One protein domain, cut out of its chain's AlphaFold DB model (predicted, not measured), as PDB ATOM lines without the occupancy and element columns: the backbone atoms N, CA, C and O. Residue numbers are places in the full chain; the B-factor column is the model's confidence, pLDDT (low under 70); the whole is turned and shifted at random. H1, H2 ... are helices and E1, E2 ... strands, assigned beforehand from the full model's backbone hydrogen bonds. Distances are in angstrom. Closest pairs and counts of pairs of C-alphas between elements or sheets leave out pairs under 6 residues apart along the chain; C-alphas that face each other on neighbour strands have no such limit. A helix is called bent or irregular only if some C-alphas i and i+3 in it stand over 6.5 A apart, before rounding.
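AT A GLANCE: This is residues 2 to 123 of the 833 residues of the protein "ATP-grasp domain-containing protein" of Caproiciproducens sp. 7D4C2 (UniProt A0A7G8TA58). The body is a three-layer slab: the sheet E2 E1 E3 in the middle, H3 covering one face, and H4 and H5 side by side over the other. H1 sticks out, residues 2 to 13 standing free, while H2 and residues 37 to 51 lie beyond the ends at which the strands finish. The printed part has 122 residues, with five named helices and three named strands in the order H1 E1 H2 H3 E2 H4 E3 H5; the sheet is parallel and the class is mixed, helices and strands. The whole is compact, with a radius of gyration of the C-alphas of 15.6 A and spans of 47 by 32 by 26 A.

HOW THE PARTS SIT: Start at H1, residues 2 to 14, which is not on the sheet and touches no helix. Next find E1, residues 22 to 27, the inner strand. H2, residues 32 to 36, is not on the sheet. H3, residues 52 to 66, runs along the strands at a height over the sheet of 9.1 A; its closest C-alphas to E2, residues 69 to 72, are Phe 63 and Val 69, 5.7 A apart. E1, H2, H3 and E2 form a strand-helix-strand unit, parallel neighbour strands joined through helices, with a right-handed crossover; N 70 and O 23 are 2.9 A apart, within hydrogen-bond range. H4, residues 75 to 85, is on the opposite face from H3, at a height over the sheet of 10.5 A. It joins E2 to E3, residues 92 to 97, in a split unit, with E1 between the two strands and a right-handed crossover. Between E1 and E3, N 95 and O 24 are 2.8 A apart, within hydrogen-bond range. H5, residues 106 to 117, is on the same face as H4; the two only just touch, with 3 pairs of C-alphas within 8 A, the closest being Glu 75 and Ile 110 at 6.6 A. Every O i to N i+4 pair is within hydrogen-bond range in H1, H2, H3 and H4, and 6 of 8 in H5, which is irregular: C-alphas 107 and 110 are 7.2 A apart.

IN THESE COORDINATES: Find C-alpha 2 at (29.972, -39.784, 25.278), where H1 begins its 18.9 A. E1 spans 16.1 A, H2 6.2 A, H3 20.7 A, E2 10.1 A, H4 15.6 A and E3 15.9 A. H5 runs 18.7 A to C-alpha 117 at (22.658, -7.814, 8.622).

THE WHOLE: The two C-alphas farthest apart, Arg 2 and Asn 39, are 49.7 A apart. The printed part has no cut, and the link from H2 to H3 is long, with 15 residues. Look for pLDDT under 70 at residues 2 to 4, 11, 13 to 20 and 51 to 69.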
ATOM      1  N   ARG A   2      30.172 -41.244  25.110       64.56
ATOM      2  CA  ARG A   2      29.972 -39.784  25.278       64.56
ATOM      3  C   ARG A   2      29.316 -39.099  24.062       64.56
ATOM      4  O   ARG A   2      28.324 -38.408  24.230       64.56
ATOM      5  N   ASN A   3      29.810 -39.351  22.850       65.88
ATOM      6  CA  ASN A   3      29.365 -38.630  21.645       65.88
ATOM      7  C   ASN A   3      27.937 -38.997  21.209       65.88
ATOM      8  O   ASN A   3      27.167 -38.125  20.827       65.88
ATOM      9  N   HIS A   4      27.557 -40.272  21.352       65.88
ATOM     10  CA  HIS A   4      26.201 -40.752  21.064       65.88
ATOM     11  C   HIS A   4      25.154 -40.057  21.944       65.88
ATOM     12  O   HIS A   4      24.142 -39.584  21.447       65.88
ATOM     13  N   GLN A   5      25.453 -39.912  23.237       73.06
ATOM     14  CA  GLN A   5      24.568 -39.249  24.189       73.06
ATOM     15  C   GLN A   5      24.406 -37.749  23.894       73.06
ATOM     16  O   GLN A   5      23.342 -37.190  24.132       73.06
ATOM     17  N   ILE A   6      25.436 -37.087  23.352       74.94
ATOM     18  CA  ILE A   6      25.326 -35.686  22.920       74.94
ATOM     19  C   ILE A   6      24.404 -35.561  21.706       74.94
ATOM     20  O   ILE A   6      23.564 -34.668  21.691       74.94
ATOM     21  N   ILE A   7      24.517 -36.460  20.725       70.81
ATOM     22  CA  ILE A   7      23.622 -36.464  19.559       70.81
ATOM     23  C   ILE A   7      22.175 -36.704  20.003       70.81
ATOM     24  O   ILE A   7      21.292 -35.955  19.599       70.81
ATOM     25  N   GLU A   8      21.932 -37.680  20.885       71.75
ATOM     26  CA  GLU A   8      20.602 -37.916  21.467       71.75
ATOM     27  C   GLU A   8      20.073 -36.673  22.200       71.75
ATOM     28  O   GLU A   8      18.914 -36.305  22.025       71.75
ATOM     29  N   ASN A   9      20.917 -35.975  22.965       75.81
ATOM     30  CA  ASN A   9      20.523 -34.735  23.634       75.81
ATOM     31  C   ASN A   9      20.146 -33.635  22.625       75.81
ATOM     32  O   ASN A   9      19.093 -33.017  22.782       75.81
ATOM     33  N   ILE A  10      20.956 -33.425  21.580       71.62
ATOM     34  CA  ILE A  10      20.686 -32.445  20.513       71.62
ATOM     35  C   ILE A  10      19.344 -32.751  19.830       71.62
ATOM     36  O   ILE A  10      18.514 -31.856  19.672       71.62
ATOM     37  N   LEU A  11      19.104 -34.012  19.468       69.50
ATOM     38  CA  LEU A  11      17.864 -34.443  18.814       69.50
ATOM     39  C   LEU A  11      16.650 -34.331  19.743       69.50
ATOM     40  O   LEU A  11      15.594 -33.853  19.331       69.50
ATOM     41  N   SER A  12      16.804 -34.684  21.021       70.56
ATOM     42  CA  SER A  12      15.733 -34.548  22.011       70.56
ATOM     43  C   SER A  12      15.307 -33.092  22.210       70.56
ATOM     44  O   SER A  12      14.115 -32.814  22.331       70.56
ATOM     45  N   GLN A  13      16.261 -32.154  22.180       67.62
ATOM     46  CA  GLN A  13      15.986 -30.722  22.248       67.62
ATOM     47  C   GLN A  13      15.235 -30.251  20.996       67.62
ATOM     48  O   GLN A  13      14.238 -29.539  21.099       67.62
ATOM     49  N   TYR A  14      15.652 -30.728  19.823       64.81
ATOM     50  CA  TYR A  14      15.002 -30.420  18.552       64.81
ATOM     51  C   TYR A  14      13.535 -30.874  18.489       64.81
ATOM     52  O   TYR A  14      12.701 -30.184  17.915       64.81
ATOM     53  N   ASN A  15      13.190 -32.007  19.110       61.06
ATOM     54  CA  ASN A  15      11.807 -32.502  19.158       61.06
ATOM     55  C   ASN A  15      10.876 -31.664  20.061       61.06
ATOM     56  O   ASN A  15       9.656 -31.818  19.985       61.06
ATOM     57  N   ILE A  16      11.425 -30.795  20.914       58.31
ATOM     58  CA  ILE A  16      10.667 -29.930  21.834       58.31
ATOM     59  C   ILE A  16      10.491 -28.519  21.250       58.31
ATOM     60  O   ILE A  16       9.470 -27.874  21.501       58.31
ATOM     61  N   ASP A  17      11.460 -28.047  20.465       60.25
ATOM     62  CA  ASP A  17      11.467 -26.696  19.910       60.25
ATOM     63  C   ASP A  17      10.569 -26.589  18.665       60.25
ATOM     64  O   ASP A  17      10.734 -27.298  17.673       60.25
ATOM     65  N   ASN A  18       9.607 -25.660  18.692       60.56
ATOM     66  CA  ASN A  18       8.786 -25.365  17.521       60.56
ATOM     67  C   ASN A  18       9.592 -24.498  16.541       60.56
ATOM     68  O   ASN A  18       9.997 -23.384  16.879       60.56
ATOM     69  N   ILE A  19       9.834 -25.008  15.334       65.75
ATOM     70  CA  ILE A  19      10.585 -24.301  14.291       65.75
ATOM     71  C   ILE A  19       9.650 -23.279  13.644       65.75
ATOM     72  O   ILE A  19       8.786 -23.638  12.850       65.75
ATOM     73  N   ASP A  20       9.824 -22.011  14.007       69.62
ATOM     74  CA  ASP A  20       9.012 -20.881  13.533       69.62
ATOM     75  C   ASP A  20       9.881 -19.810  12.848       69.62
ATOM     76  O   ASP A  20       9.748 -18.611  13.079       69.62
ATOM     77  N   PHE A  21      10.860 -20.251  12.055       74.81
ATOM     78  CA  PHE A  21      11.749 -19.376  11.293       74.81
ATOM     79  C   PHE A  21      11.962 -19.912   9.876       74.81
ATOM     80  O   PHE A  21      11.981 -21.122   9.650       74.81
ATOM     81  N   ASP A  22      12.167 -19.004   8.924       77.25
ATOM     82  CA  ASP A  22      12.478 -19.348   7.539       77.25
ATOM     83  C   ASP A  22      13.904 -19.895   7.415       77.25
ATOM     84  O   ASP A  22      14.845 -19.365   8.011       77.25
ATOM     85  N   VAL A  23      14.093 -20.910   6.571       82.38
ATOM     86  CA  VAL A  23      15.426 -21.426   6.233       82.38
ATOM     87  C   VAL A  23      15.794 -21.037   4.807       82.38
ATOM     88  O   VAL A  23      15.116 -21.410   3.845       82.38
ATOM     89  N   TYR A  24      16.905 -20.316   4.672       85.38
ATOM     90  CA  TYR A  24      17.495 -19.935   3.393       85.38
ATOM     91  C   TYR A  24      18.760 -20.748   3.134       85.38
ATOM     92  O   TYR A  24      19.740 -20.617   3.857       85.38
ATOM     93  N   VAL A  25      18.754 -21.578   2.097       88.44
ATOM     94  CA  VAL A  25      19.915 -22.373   1.680       88.44
ATOM     95  C   VAL A  25      20.611 -21.654   0.543       88.44
ATOM     96  O   VAL A  25      19.975 -21.362  -0.466       88.44
ATOM     97  N   ILE A  26      21.906 -21.393   0.682       91.56
ATOM     98  CA  ILE A  26      22.734 -20.888  -0.419       91.56
ATOM     99  C   ILE A  26      23.655 -22.023  -0.819       91.56
ATOM    100  O   ILE A  26      24.467 -22.437   0.004       91.56
ATOM    101  N   ALA A  27      23.508 -22.543  -2.032       88.44
ATOM    102  CA  ALA A  27      24.261 -23.699  -2.497       88.44
ATOM    103  C   ALA A  27      24.568 -23.586  -3.987       88.44
ATOM    104  O   ALA A  27      23.659 -23.622  -4.816       88.44
ATOM    105  N   ASP A  28      25.852 -23.507  -4.323       89.56
ATOM    106  CA  ASP A  28      26.275 -23.462  -5.718       89.56
ATOM    107  C   ASP A  28      26.186 -24.848  -6.351       89.56
ATOM    108  O   ASP A  28      26.777 -25.811  -5.847       89.56
ATOM    109  N   ALA A  29      25.444 -24.944  -7.450       82.75
ATOM    110  CA  ALA A  29      25.160 -26.176  -8.163       82.75
ATOM    111  C   ALA A  29      25.678 -26.109  -9.604       82.75
ATOM    112  O   ALA A  29      25.547 -25.090 -10.291       82.75
ATOM    113  N   GLN A  30      26.235 -27.228 -10.071       81.19
ATOM    114  CA  GLN A  30      26.750 -27.391 -11.430       81.19
ATOM    115  C   GLN A  30      25.691 -26.986 -12.457       81.19
ATOM    116  O   GLN A  30      24.508 -27.305 -12.300       81.19
ATOM    117  N   VAL A  31      26.113 -26.279 -13.509       79.25
ATOM    118  CA  VAL A  31      25.264 -25.661 -14.546       79.25
ATOM    119  C   VAL A  31      24.354 -24.530 -14.037       79.25
ATOM    120  O   VAL A  31      24.287 -23.475 -14.669       79.25
ATOM    121  N   GLN A  32      23.657 -24.707 -12.910       75.12
ATOM    122  CA  GLN A  32      22.638 -23.767 -12.432       75.12
ATOM    123  C   GLN A  32      23.237 -22.454 -11.924       75.12
ATOM    124  O   GLN A  32      22.744 -21.389 -12.294       75.12
ATOM    125  N   THR A  33      24.318 -22.510 -11.141       83.19
ATOM    126  CA  THR A  33      24.982 -21.307 -10.612       83.19
ATOM    127  C   THR A  33      25.454 -20.402 -11.737       83.19
ATOM    128  O   THR A  33      25.169 -19.209 -11.719       83.19
ATOM    129  N   ILE A  34      26.089 -20.964 -12.768       81.88
ATOM    130  CA  ILE A  34      26.574 -20.201 -13.926       81.88
ATOM    131  C   ILE A  34      25.402 -19.627 -14.735       81.88
ATOM    132  O   ILE A  34      25.473 -18.494 -15.201       81.88
ATOM    133  N   LYS A  35      24.304 -20.379 -14.880       77.56
ATOM    134  CA  LYS A  35      23.107 -19.936 -15.615       77.56
ATOM    135  C   LYS A  35      22.415 -18.735 -14.957       77.56
ATOM    136  O   LYS A  35      21.878 -17.890 -15.668       77.56
ATOM    137  N   GLU A  36      22.373 -18.691 -13.627       73.31
ATOM    138  CA  GLU A  36      21.678 -17.640 -12.864       73.31
ATOM    139  C   GLU A  36      22.567 -16.446 -12.498       73.31
ATOM    140  O   GLU A  36      22.056 -15.400 -12.092       73.31
ATOM    141  N   SER A  37      23.885 -16.594 -12.617       76.31
ATOM    142  CA  SER A  37      24.846 -15.599 -12.151       76.31
ATOM    143  C   SER A  37      25.119 -14.484 -13.158       76.31
ATOM    144  O   SER A  37      24.956 -14.619 -14.367       76.31
ATOM    145  N   ASP A  38      25.586 -13.350 -12.637       76.56
ATOM    146  CA  ASP A  38      26.064 -12.234 -13.448       76.56
ATOM    147  C   ASP A  38      27.331 -12.630 -14.225       76.56
ATOM    148  O   ASP A  38      28.317 -13.066 -13.634       76.56
ATOM    149  N   ASN A  39      27.342 -12.392 -15.540       82.31
ATOM    150  CA  ASN A  39      28.456 -12.727 -16.441       82.31
ATOM    151  C   ASN A  39      29.814 -12.099 -16.058       82.31
ATOM    152  O   ASN A  39      30.841 -12.445 -16.644       82.31
ATOM    153  N   ARG A  40      29.845 -11.130 -15.134       86.44
ATOM    154  CA  ARG A  40      31.078 -10.525 -14.599       86.44
ATOM    155  C   ARG A  40      31.729 -11.366 -13.499       86.44
ATOM    156  O   ARG A  40      32.864 -11.069 -13.120       86.44
ATOM    157  N   ILE A  41      31.031 -12.360 -12.953       86.50
ATOM    158  CA  ILE A  41      31.542 -13.219 -11.886       86.50
ATOM    159  C   ILE A  41      32.529 -14.225 -12.483       86.50
ATOM    160  O   ILE A  41      32.246 -14.951 -13.431       86.50
ATOM    161  N   CYS A  42      33.730 -14.260 -11.912       88.56
ATOM    162  CA  CYS A  42      34.712 -15.291 -12.216       88.56
ATOM    163  C   CYS A  42      34.440 -16.507 -11.328       88.56
ATOM    164  O   CYS A  42      34.924 -16.545 -10.194       88.56
ATOM    165  N   HIS A  43      33.704 -17.475 -11.869       90.12
ATOM    166  CA  HIS A  43      33.265 -18.666 -11.143       90.12
ATOM    167  C   HIS A  43      34.405 -19.580 -10.685       90.12
ATOM    168  O   HIS A  43      35.477 -19.601 -11.303       90.12
ATOM    169  N   ALA A  44      34.170 -20.341  -9.616       86.56
ATOM    170  CA  ALA A  44      35.015 -21.475  -9.240       86.56
ATOM    171  C   ALA A  44      35.008 -22.564 -10.336       86.56
ATOM    172  O   ALA A  44      34.263 -22.483 -11.314       86.56
ATOM    173  N   ASP A  45      35.871 -23.570 -10.197       82.62
ATOM    174  CA  ASP A  45      35.779 -24.766 -11.039       82.62
ATOM    175  C   ASP A  45      34.464 -25.509 -10.744       82.62
ATOM    176  O   ASP A  45      34.073 -25.617  -9.583       82.62
ATOM    177  N   GLU A  46      33.768 -26.025 -11.764       80.06
ATOM    178  CA  GLU A  46      32.484 -26.715 -11.564       80.06
ATOM    179  C   GLU A  46      32.602 -27.975 -10.694       80.06
ATOM    180  O   GLU A  46      31.622 -28.362 -10.057       80.06
ATOM    181  N   SER A  47      33.787 -28.595 -10.619       75.56
ATOM    182  CA  SER A  47      34.044 -29.698  -9.680       75.56
ATOM    183  C   SER A  47      33.935 -29.272  -8.219       75.56
ATOM    184  O   SER A  47      33.723 -30.114  -7.350       75.56
ATOM    185  N   GLU A  48      34.026 -27.970  -7.931       80.25
ATOM    186  CA  GLU A  48      33.699 -27.479  -6.606       80.25
ATOM    187  C   GLU A  48      32.203 -27.415  -6.370       80.25
ATOM    188  O   GLU A  48      31.844 -27.531  -5.215       80.25
ATOM    189  N   PHE A  49      31.331 -27.234  -7.363       85.00
ATOM    190  CA  PHE A  49      29.887 -27.081  -7.143       85.00
ATOM    191  C   PHE A  49      29.185 -28.411  -6.861       85.00
ATOM    192  O   PHE A  49      29.656 -29.470  -7.264       85.00
ATOM    193  N   PHE A  50      28.027 -28.359  -6.187       76.94
ATOM    194  CA  PHE A  50      27.210 -29.560  -5.988       76.94
ATOM    195  C   PHE A  50      26.729 -30.055  -7.347       76.94
ATOM    196  O   PHE A  50      26.141 -29.297  -8.124       76.94
ATOM    197  N   SER A  51      26.896 -31.342  -7.615       68.00
ATOM    198  CA  SER A  51      26.108 -31.988  -8.653       68.00
ATOM    199  C   SER A  51      24.616 -31.864  -8.323       68.00
ATOM    200  O   SER A  51      24.206 -31.692  -7.170       68.00
ATOM    201  N   ARG A  52      23.763 -31.979  -9.345       61.12
ATOM    202  CA  ARG A  52      22.301 -31.940  -9.161       61.12
ATOM    203  C   ARG A  52      21.821 -32.976  -8.141       61.12
ATOM    204  O   ARG A  52      20.855 -32.730  -7.424       61.12
ATOM    205  N   THR A  53      22.494 -34.119  -8.112       53.62
ATOM    206  CA  THR A  53      22.220 -35.230  -7.212       53.62
ATOM    207  C   THR A  53      22.528 -34.843  -5.766       53.62
ATOM    208  O   THR A  53      21.599 -34.771  -4.967       53.62
ATOM    209  N   GLU A  54      23.772 -34.443  -5.481       59.56
ATOM    210  CA  GLU A  54      24.217 -34.046  -4.132       59.56
ATOM    211  C   GLU A  54      23.387 -32.883  -3.581       59.56
ATOM    212  O   GLU A  54      23.010 -32.855  -2.408       59.56
ATOM    213  N   PHE A  55      23.054 -31.913  -4.437       68.06
ATOM    214  CA  PHE A  55      22.212 -30.798  -4.030       68.06
ATOM    215  C   PHE A  55      20.789 -31.249  -3.665       68.06
ATOM    216  O   PHE A  55      20.247 -30.813  -2.647       68.06
ATOM    217  N   ALA A  56      20.175 -32.122  -4.470       57.12
ATOM    218  CA  ALA A  56      18.826 -32.621  -4.209       57.12
ATOM    219  C   ALA A  56      18.747 -33.395  -2.886       57.12
ATOM    220  O   ALA A  56      17.753 -33.283  -2.168       57.12
ATOM    221  N   GLU A  57      19.797 -34.133  -2.538       57.62
ATOM    222  CA  GLU A  57      19.903 -34.852  -1.267       57.62
ATOM    223  C   GLU A  57      19.912 -33.909  -0.072       57.62
ATOM    224  O   GLU A  57      19.095 -34.043   0.843       57.62
ATOM    225  N   ILE A  58      20.796 -32.912  -0.111       65.19
ATOM    226  CA  ILE A  58      20.921 -31.908   0.942       65.19
ATOM    227  C   ILE A  58      19.614 -31.128   1.080       65.19
ATOM    228  O   ILE A  58      19.095 -30.974   2.185       65.19
ATOM    229  N   ALA A  59      19.047 -30.664  -0.035       62.62
ATOM    230  CA  ALA A  59      17.791 -29.925  -0.036       62.62
ATOM    231  C   ALA A  59      16.636 -30.769   0.521       62.62
ATOM    232  O   ALA A  59      15.832 -30.257   1.298       62.62
ATOM    233  N   SER A  60      16.574 -32.060   0.182       56.75
ATOM    234  CA  SER A  60      15.568 -32.986   0.709       56.75
ATOM    235  C   SER A  60      15.718 -33.192   2.217       56.75
ATOM    236  O   SER A  60      14.728 -33.099   2.944       56.75
ATOM    237  N   ALA A  61      16.944 -33.393   2.712       61.78
ATOM    238  CA  ALA A  61      17.217 -33.527   4.142       61.78
ATOM    239  C   ALA A  61      16.839 -32.253   4.917       61.78
ATOM    240  O   ALA A  61      16.173 -32.322   5.949       61.78
ATOM    241  N   LEU A  62      17.185 -31.075   4.395       66.31
ATOM    242  CA  LEU A  62      16.822 -29.799   5.015       66.31
ATOM    243  C   LEU A  62      15.309 -29.558   4.980       66.31
ATOM    244  O   LEU A  62      14.740 -29.145   5.986       66.31
ATOM    245  N   PHE A  63      14.638 -29.869   3.869       56.84
ATOM    246  CA  PHE A  63      13.179 -29.789   3.763       56.84
ATOM    247  C   PHE A  63      12.488 -30.754   4.735       56.84
ATOM    248  O   PHE A  63      11.505 -30.401   5.384       56.84
ATOM    249  N   ASN A  64      13.031 -31.961   4.908       54.88
ATOM    250  CA  ASN A  64      12.565 -32.898   5.924       54.88
ATOM    251  C   ASN A  64      12.674 -32.306   7.320       54.88
ATOM    252  O   ASN A  64      11.751 -32.420   8.123       54.88
ATOM    253  N   VAL A  65      13.807 -31.714   7.650       61.88
ATOM    254  CA  VAL A  65      14.084 -31.246   9.004       61.88
ATOM    255  C   VAL A  65      13.250 -29.991   9.301       61.88
ATOM    256  O   VAL A  65      12.447 -30.003  10.233       61.88
ATOM    257  N   PHE A  66      13.311 -28.981   8.433       62.09
ATOM    258  CA  PHE A  66      12.760 -27.643   8.680       62.09
ATOM    259  C   PHE A  66      11.411 -27.345   8.005       62.09
ATOM    260  O   PHE A  66      10.813 -26.303   8.258       62.09
ATOM    261  N   GLY A  67      10.897 -28.234   7.150       59.16
ATOM    262  CA  GLY A  67       9.683 -27.973   6.378       59.16
ATOM    263  C   GLY A  67       9.962 -27.039   5.202       59.16
ATOM    264  O   GLY A  67      10.585 -27.449   4.229       59.16
ATOM    265  N   PHE A  68       9.480 -25.793   5.249       58.84
ATOM    266  CA  PHE A  68       9.658 -24.859   4.133       58.84
ATOM    267  C   PHE A  68      11.086 -24.300   4.094       58.84
ATOM    268  O   PHE A  68      11.515 -23.578   4.990       58.84
ATOM    269  N   VAL A  69      11.802 -24.607   3.013       66.19
ATOM    270  CA  VAL A  69      13.169 -24.145   2.766       66.19
ATOM    271  C   VAL A  69      13.209 -23.433   1.420       66.19
ATOM    272  O   VAL A  69      12.682 -23.941   0.428       66.19
ATOM    273  N   ARG A  70      13.847 -22.262   1.360       76.31
ATOM    274  CA  ARG A  70      14.088 -21.541   0.103       76.31
ATOM    275  C   ARG A  70      15.555 -21.640  -0.286       76.31
ATOM    276  O   ARG A  70      16.436 -21.345   0.513       76.31
ATOM    277  N   VAL A  71      15.792 -22.014  -1.535       81.94
ATOM    278  CA  VAL A  71      17.121 -22.251  -2.099       81.94
ATOM    279  C   VAL A  71      17.545 -21.080  -2.981       81.94
ATOM    280  O   VAL A  71      16.737 -20.562  -3.751       81.94
ATOM    281  N   PHE A  72      18.823 -20.719  -2.901       84.06
ATOM    282  CA  PHE A  72      19.515 -19.800  -3.795       84.06
ATOM    283  C   PHE A  72      20.750 -20.485  -4.381       84.06
ATOM    284  O   PHE A  72      21.596 -20.971  -3.632       84.06
ATOM    285  N   TYR A  73      20.870 -20.480  -5.710       85.44
ATOM    286  CA  TYR A  73      22.013 -21.064  -6.425       85.44
ATOM    287  C   TYR A  73      23.161 -20.076  -6.667       85.44
ATOM    288  O   TYR A  73      24.098 -20.388  -7.394       85.44
ATOM    289  N   SER A  74      23.065 -18.871  -6.104       87.38
ATOM    290  CA  SER A  74      24.082 -17.826  -6.192       87.38
ATOM    291  C   SER A  74      24.038 -16.963  -4.937       87.38
ATOM    292  O   SER A  74      22.955 -16.592  -4.459       87.38
ATOM    293  N   GLU A  75      25.211 -16.583  -4.431       92.06
ATOM    294  CA  GLU A  75      25.342 -15.655  -3.309       92.06
ATOM    295  C   GLU A  75      24.689 -14.304  -3.616       92.06
ATOM    296  O   GLU A  75      24.075 -13.694  -2.739       92.06
ATOM    297  N   ILE A  76      24.777 -13.844  -4.869       91.19
ATOM    298  CA  ILE A  76      24.213 -12.558  -5.287       91.19
ATOM    299  C   ILE A  76      22.688 -12.606  -5.292       91.19
ATOM    300  O   ILE A  76      22.059 -11.694  -4.759       91.19
ATOM    301  N   SER A  77      22.084 -13.681  -5.803       86.94
ATOM    302  CA  SER A  77      20.627 -13.864  -5.786       86.94
ATOM    303  C   SER A  77      20.063 -13.843  -4.364       86.94
ATOM    304  O   SER A  77      19.022 -13.227  -4.114       86.94
ATOM    305  N   PHE A  78      20.767 -14.463  -3.413       91.50
ATOM    306  CA  PHE A  78      20.418 -14.391  -1.994       91.50
ATOM    307  C   PHE A  78      20.524 -12.959  -1.450       91.50
ATOM    308  O   PHE A  78      19.570 -12.458  -0.851       91.50
ATOM    309  N   ILE A  79      21.647 -12.276  -1.693       93.75
ATOM    310  CA  ILE A  79      21.857 -10.895  -1.235       93.75
ATOM    311  C   ILE A  79      20.769  -9.971  -1.797       93.75
ATOM    312  O   ILE A  79      20.139  -9.230  -1.042       93.75
ATOM    313  N   GLU A  80      20.481 -10.040  -3.098       89.75
ATOM    314  CA  GLU A  80      19.415  -9.254  -3.726       89.75
ATOM    315  C   GLU A  80      18.047  -9.537  -3.107       89.75
ATOM    316  O   GLU A  80      17.265  -8.610  -2.883       89.75
ATOM    317  N   TYR A  81      17.751 -10.806  -2.820       85.75
ATOM    318  CA  TYR A  81      16.499 -11.194  -2.189       85.75
ATOM    319  C   TYR A  81      16.348 -10.565  -0.800       85.75
ATOM    320  O   TYR A  81      15.313  -9.951  -0.528       85.75
ATOM    321  N   ILE A  82      17.374 -10.655   0.049       88.62
ATOM    322  CA  ILE A  82      17.353 -10.052   1.389       88.62
ATOM    323  C   ILE A  82      17.189  -8.530   1.297       88.62
ATOM    324  O   ILE A  82      16.325  -7.965   1.972       88.62
ATOM    325  N   LEU A  83      17.951  -7.869   0.416       89.06
ATOM    326  CA  LEU A  83      17.903  -6.414   0.232       89.06
ATOM    327  C   LEU A  83      16.537  -5.916  -0.255       89.06
ATOM    328  O   LEU A  83      16.084  -4.859   0.175       89.06
ATOM    329  N   ARG A  84      15.883  -6.659  -1.159       89.62
ATOM    330  CA  ARG A  84      14.591  -6.268  -1.749       89.62
ATOM    331  C   ARG A  84      13.402  -6.528  -0.829       89.62
ATOM    332  O   ARG A  84      12.425  -5.788  -0.901       89.62
ATOM    333  N   ASN A  85      13.451  -7.587  -0.021       77.75
ATOM    334  CA  ASN A  85      12.289  -8.044   0.749       77.75
ATOM    335  C   ASN A  85      12.306  -7.599   2.216       77.75
ATOM    336  O   ASN A  85      11.313  -7.811   2.902       77.75
ATOM    337  N   HIS A  86      13.390  -6.968   2.689       81.12
ATOM    338  CA  HIS A  86      13.511  -6.472   4.067       81.12
ATOM    339  C   HIS A  86      13.186  -7.546   5.120       81.12
ATOM    340  O   HIS A  86      12.411  -7.313   6.046       81.12
ATOM    341  N   ILE A  87      13.760  -8.738   4.943       81.88
ATOM    342  CA  ILE A  87      13.538  -9.888   5.824       81.88
ATOM    343  C   ILE A  87      13.994  -9.567   7.255       81.88
ATOM    344  O   ILE A  87      15.082  -9.023   7.443       81.88
ATOM    345  N   ASP A  88      13.183  -9.932   8.255       83.12
ATOM    346  CA  ASP A  88      13.566  -9.845   9.669       83.12
ATOM    347  C   ASP A  88      14.692 -10.855   9.975       83.12
ATOM    348  O   ASP A  88      14.478 -12.065   9.839       83.12
ATOM    349  N   PRO A  89      15.880 -10.402  10.420       87.00
ATOM    350  CA  PRO A  89      16.990 -11.290  10.759       87.00
ATOM    351  C   PRO A  89      16.686 -12.289  11.883       87.00
ATOM    352  O   PRO A  89      17.328 -13.335  11.956       87.00
ATOM    353  N   ASN A  90      15.714 -12.000  12.758       85.69
ATOM    354  CA  ASN A  90      15.310 -12.925  13.824       85.69
ATOM    355  C   ASN A  90      14.338 -14.008  13.345       85.69
ATOM    356  O   ASN A  90      14.217 -15.039  14.005       85.69
ATOM    357  N   GLY A  91      13.664 -13.772  12.219       82.00
ATOM    358  CA  GLY A  91      12.697 -14.688  11.620       82.00
ATOM    359  C   GLY A  91      13.308 -15.661  10.617       82.00
ATOM    360  O   GLY A  91      12.561 -16.373   9.952       82.00
ATOM    361  N   CYS A  92      14.636 -15.696  10.460       85.94
ATOM    362  CA  CYS A  92      15.281 -16.612   9.528       85.94
ATOM    363  C   CYS A  92      16.652 -17.127   9.982       85.94
ATOM    364  O   CYS A  92      17.325 -16.551  10.840       85.94
ATOM    365  N   ILE A  93      17.070 -18.227   9.360       90.31
ATOM    366  CA  ILE A  93      18.428 -18.755   9.421       90.31
ATOM    367  C   ILE A  93      18.930 -19.077   8.017       90.31
ATOM    368  O   ILE A  93      18.195 -19.540   7.143       90.31
ATOM    369  N   VAL A  94      20.217 -18.847   7.814       92.38
ATOM    370  CA  VAL A  94      20.917 -19.131   6.572       92.38
ATOM    371  C   VAL A  94      21.723 -20.422   6.706       92.38
ATOM    372  O   VAL A  94      22.685 -20.499   7.466       92.38
ATOM    373  N   TYR A  95      21.364 -21.438   5.931       90.12
ATOM    374  CA  TYR A  95      22.158 -22.648   5.778       90.12
ATOM    375  C   TYR A  95      23.183 -22.434   4.657       90.12
ATOM    376  O   TYR A  95      22.861 -22.477   3.467       90.12
ATOM    377  N   ASN A  96      24.420 -22.120   5.038       90.81
ATOM    378  CA  ASN A  96      25.435 -21.638   4.109       90.81
ATOM    379  C   ASN A  96      26.267 -22.780   3.512       90.81
ATOM    380  O   ASN A  96      27.173 -23.293   4.166       90.81
ATOM    381  N   LEU A  97      26.023 -23.091   2.242       88.19
ATOM    382  CA  LEU A  97      26.799 -24.029   1.427       88.19
ATOM    383  C   LEU A  97      27.476 -23.332   0.234       88.19
ATOM    384  O   LEU A  97      27.855 -23.992  -0.734       88.19
ATOM    385  N   ALA A  98      27.621 -22.007   0.311       89.62
ATOM    386  CA  ALA A  98      28.210 -21.178  -0.730       89.62
ATOM    387  C   ALA A  98      29.715 -21.434  -0.895       89.62
ATOM    388  O   ALA A  98      30.454 -21.649   0.082       89.62
ATOM    389  N   ARG A  99      30.178 -21.394  -2.140       86.69
ATOM    390  CA  ARG A  99      31.532 -21.765  -2.550       86.69
ATOM    391  C   ARG A  99      32.012 -21.146  -3.856       86.69
ATOM    392  O   ARG A  99      33.148 -21.437  -4.240       86.69
ATOM    393  N   ASP A 100      31.233 -20.283  -4.495       90.12
ATOM    394  CA  ASP A 100      31.636 -19.673  -5.753       90.12
ATOM    395  C   ASP A 100      32.759 -18.633  -5.591       90.12
ATOM    396  O   ASP A 100      32.931 -18.005  -4.546       90.12
ATOM    397  N   GLY A 101      33.563 -18.469  -6.645       88.38
ATOM    398  CA  GLY A 101      34.681 -17.533  -6.759       88.38
ATOM    399  C   GLY A 101      36.069 -18.187  -6.855       88.38
ATOM    400  O   GLY A 101      36.262 -19.381  -6.652       88.38
ATOM    401  N   LYS A 102      37.098 -17.381  -7.153       85.81
ATOM    402  CA  LYS A 102      38.495 -17.862  -7.321       85.81
ATOM    403  C   LYS A 102      39.475 -17.403  -6.243       85.81
ATOM    404  O   LYS A 102      40.599 -17.886  -6.173       85.81
ATOM    405  N   MET A 103      39.091 -16.431  -5.417       87.19
ATOM    406  CA  MET A 103      40.005 -15.814  -4.448       87.19
ATOM    407  C   MET A 103      39.955 -16.524  -3.080       87.19
ATOM    408  O   MET A 103      38.977 -17.210  -2.781       87.19
ATOM    409  N   PRO A 104      40.965 -16.370  -2.200       82.12
ATOM    410  CA  PRO A 104      41.005 -17.050  -0.895       82.12
ATOM    411  C   PRO A 104      39.794 -16.789   0.025       82.12
ATOM    412  O   PRO A 104      39.396 -17.669   0.783       82.12
ATOM    413  N   GLY A 105      39.135 -15.633  -0.097       84.75
ATOM    414  CA  GLY A 105      37.940 -15.286   0.686       84.75
ATOM    415  C   GLY A 105      36.596 -15.748   0.101       84.75
ATOM    416  O   GLY A 105      35.563 -15.286   0.568       84.75
ATOM    417  N   LYS A 106      36.577 -16.604  -0.932       86.38
ATOM    418  CA  LYS A 106      35.357 -16.930  -1.704       86.38
ATOM    419  C   LYS A 106      34.175 -17.423  -0.843       86.38
ATOM    420  O   LYS A 106      33.091 -16.860  -0.894       86.38
ATOM    421  N   LYS A 107      34.438 -18.347   0.091       88.56
ATOM    422  CA  LYS A 107      33.446 -18.925   1.027       88.56
ATOM    423  C   LYS A 107      33.031 -17.976   2.172       88.56
ATOM    424  O   LYS A 107      32.211 -18.341   3.015       88.56
ATOM    425  N   SER A 108      33.607 -16.774   2.224       92.81
ATOM    426  CA  SER A 108      33.457 -15.818   3.330       92.81
ATOM    427  C   SER A 108      32.446 -14.706   3.034       92.81
ATOM    428  O   SER A 108      32.087 -13.963   3.948       92.81
ATOM    429  N   LEU A 109      31.949 -14.603   1.794       94.56
ATOM    430  CA  LEU A 109      30.992 -13.570   1.382       94.56
ATOM    431  C   LEU A 109      29.670 -13.655   2.159       94.56
ATOM    432  O   LEU A 109      29.277 -12.678   2.795       94.56
ATOM    433  N   ILE A 110      29.011 -14.819   2.151       95.75
ATOM    434  CA  ILE A 110      27.731 -15.017   2.849       95.75
ATOM    435  C   ILE A 110      27.855 -14.821   4.366       95.75
ATOM    436  O   ILE A 110      27.050 -14.058   4.899       95.75
ATOM    437  N   PRO A 111      28.851 -15.405   5.069       95.62
ATOM    438  CA  PRO A 111      29.068 -15.112   6.486       95.62
ATOM    439  C   PRO A 111      29.239 -13.613   6.758       95.62
ATOM    440  O   PRO A 111      28.530 -13.070   7.598       95.62
ATOM    441  N   SER A 112      30.090 -12.922   5.982       97.00
ATOM    442  CA  SER A 112      30.326 -11.475   6.149       97.00
ATOM    443  C   SER A 112      29.045 -10.659   5.981       97.00
ATOM    444  O   SER A 112      28.790  -9.715   6.728       97.00
ATOM    445  N   PHE A 113      28.237 -11.007   4.976       97.12
ATOM    446  CA  PHE A 113      26.967 -10.342   4.715       97.12
ATOM    447  C   PHE A 113      25.954 -10.608   5.834       97.12
ATOM    448  O   PHE A 113      25.304  -9.676   6.304       97.12
ATOM    449  N   CYS A 114      25.842 -11.854   6.295       96.50
ATOM    450  CA  CYS A 114      24.930 -12.211   7.376       96.50
ATOM    451  C   CYS A 114      25.320 -11.528   8.694       96.50
ATOM    452  O   CYS A 114      24.434 -11.009   9.371       96.50
ATOM    453  N   ASP A 115      26.615 -11.434   9.019       97.00
ATOM    454  CA  ASP A 115      27.107 -10.698  10.193       97.00
ATOM    455  C   ASP A 115      26.714  -9.210  10.139       97.00
ATOM    456  O   ASP A 115      26.237  -8.659  11.134       97.00
ATOM    457  N   LEU A 116      26.849  -8.568   8.968       96.62
ATOM    458  CA  LEU A 116      26.460  -7.167   8.753       96.62
ATOM    459  C   LEU A 116      24.953  -6.937   8.953       96.62
ATOM    460  O   LEU A 116      24.560  -5.903   9.490       96.62
ATOM    461  N   TYR A 117      24.120  -7.883   8.513       94.31
ATOM    462  CA  TYR A 117      22.658  -7.814   8.622       94.31
ATOM    463  C   TYR A 117      22.106  -8.463   9.898       94.31
ATOM    464  O   TYR A 117      20.890  -8.503  10.078       94.31
ATOM    465  N   HIS A 118      22.972  -8.952  10.790       95.00
ATOM    466  CA  HIS A 118      22.598  -9.687  12.002       95.00
ATOM    467  C   HIS A 118      21.729 -10.935  11.744       95.00
ATOM    468  O   HIS A 118      20.933 -11.329  12.596       95.00
ATOM    469  N   ILE A 119      21.883 -11.566  10.577       95.56
ATOM    470  CA  ILE A 119      21.180 -12.798  10.193       95.56
ATOM    471  C   ILE A 119      21.950 -13.997  10.750       95.56
ATOM    472  O   ILE A 119      23.170 -14.082  10.611       95.56
ATOM    473  N   LYS A 120      21.251 -14.952  11.369       93.50
ATOM    474  CA  LYS A 120      21.872 -16.196  11.850       93.50
ATOM    475  C   LYS A 120      22.243 -17.092  10.669       93.50
ATOM    476  O   LYS A 120      21.465 -17.223   9.731       93.50
ATOM    477  N   TYR A 121      23.391 -17.760  10.734       93.81
ATOM    478  CA  TYR A 121      23.834 -18.695   9.697       93.81
ATOM    479  C   TYR A 121      24.617 -19.878  10.265       93.81
ATOM    480  O   TYR A 121      25.154 -19.787  11.375       93.81
ATOM    481  N   THR A 122      24.707 -20.954   9.482       90.38
ATOM    482  CA  THR A 122      25.478 -22.159   9.808       90.38
ATOM    483  C   THR A 122      26.970 -22.036   9.474       90.38
ATOM    484  O   THR A 122      27.389 -21.446   8.468       90.38
ATOM    485  N   GLY A 123      27.790 -22.635  10.334       88.88
ATOM    486  CA  GLY A 123      29.245 -22.656  10.268       88.88
ATOM    487  C   GLY A 123      29.908 -21.386  10.809       88.88
ATOM    488  O   GLY A 123      29.257 -20.438  11.263       88.88
TER     489      GLY A 123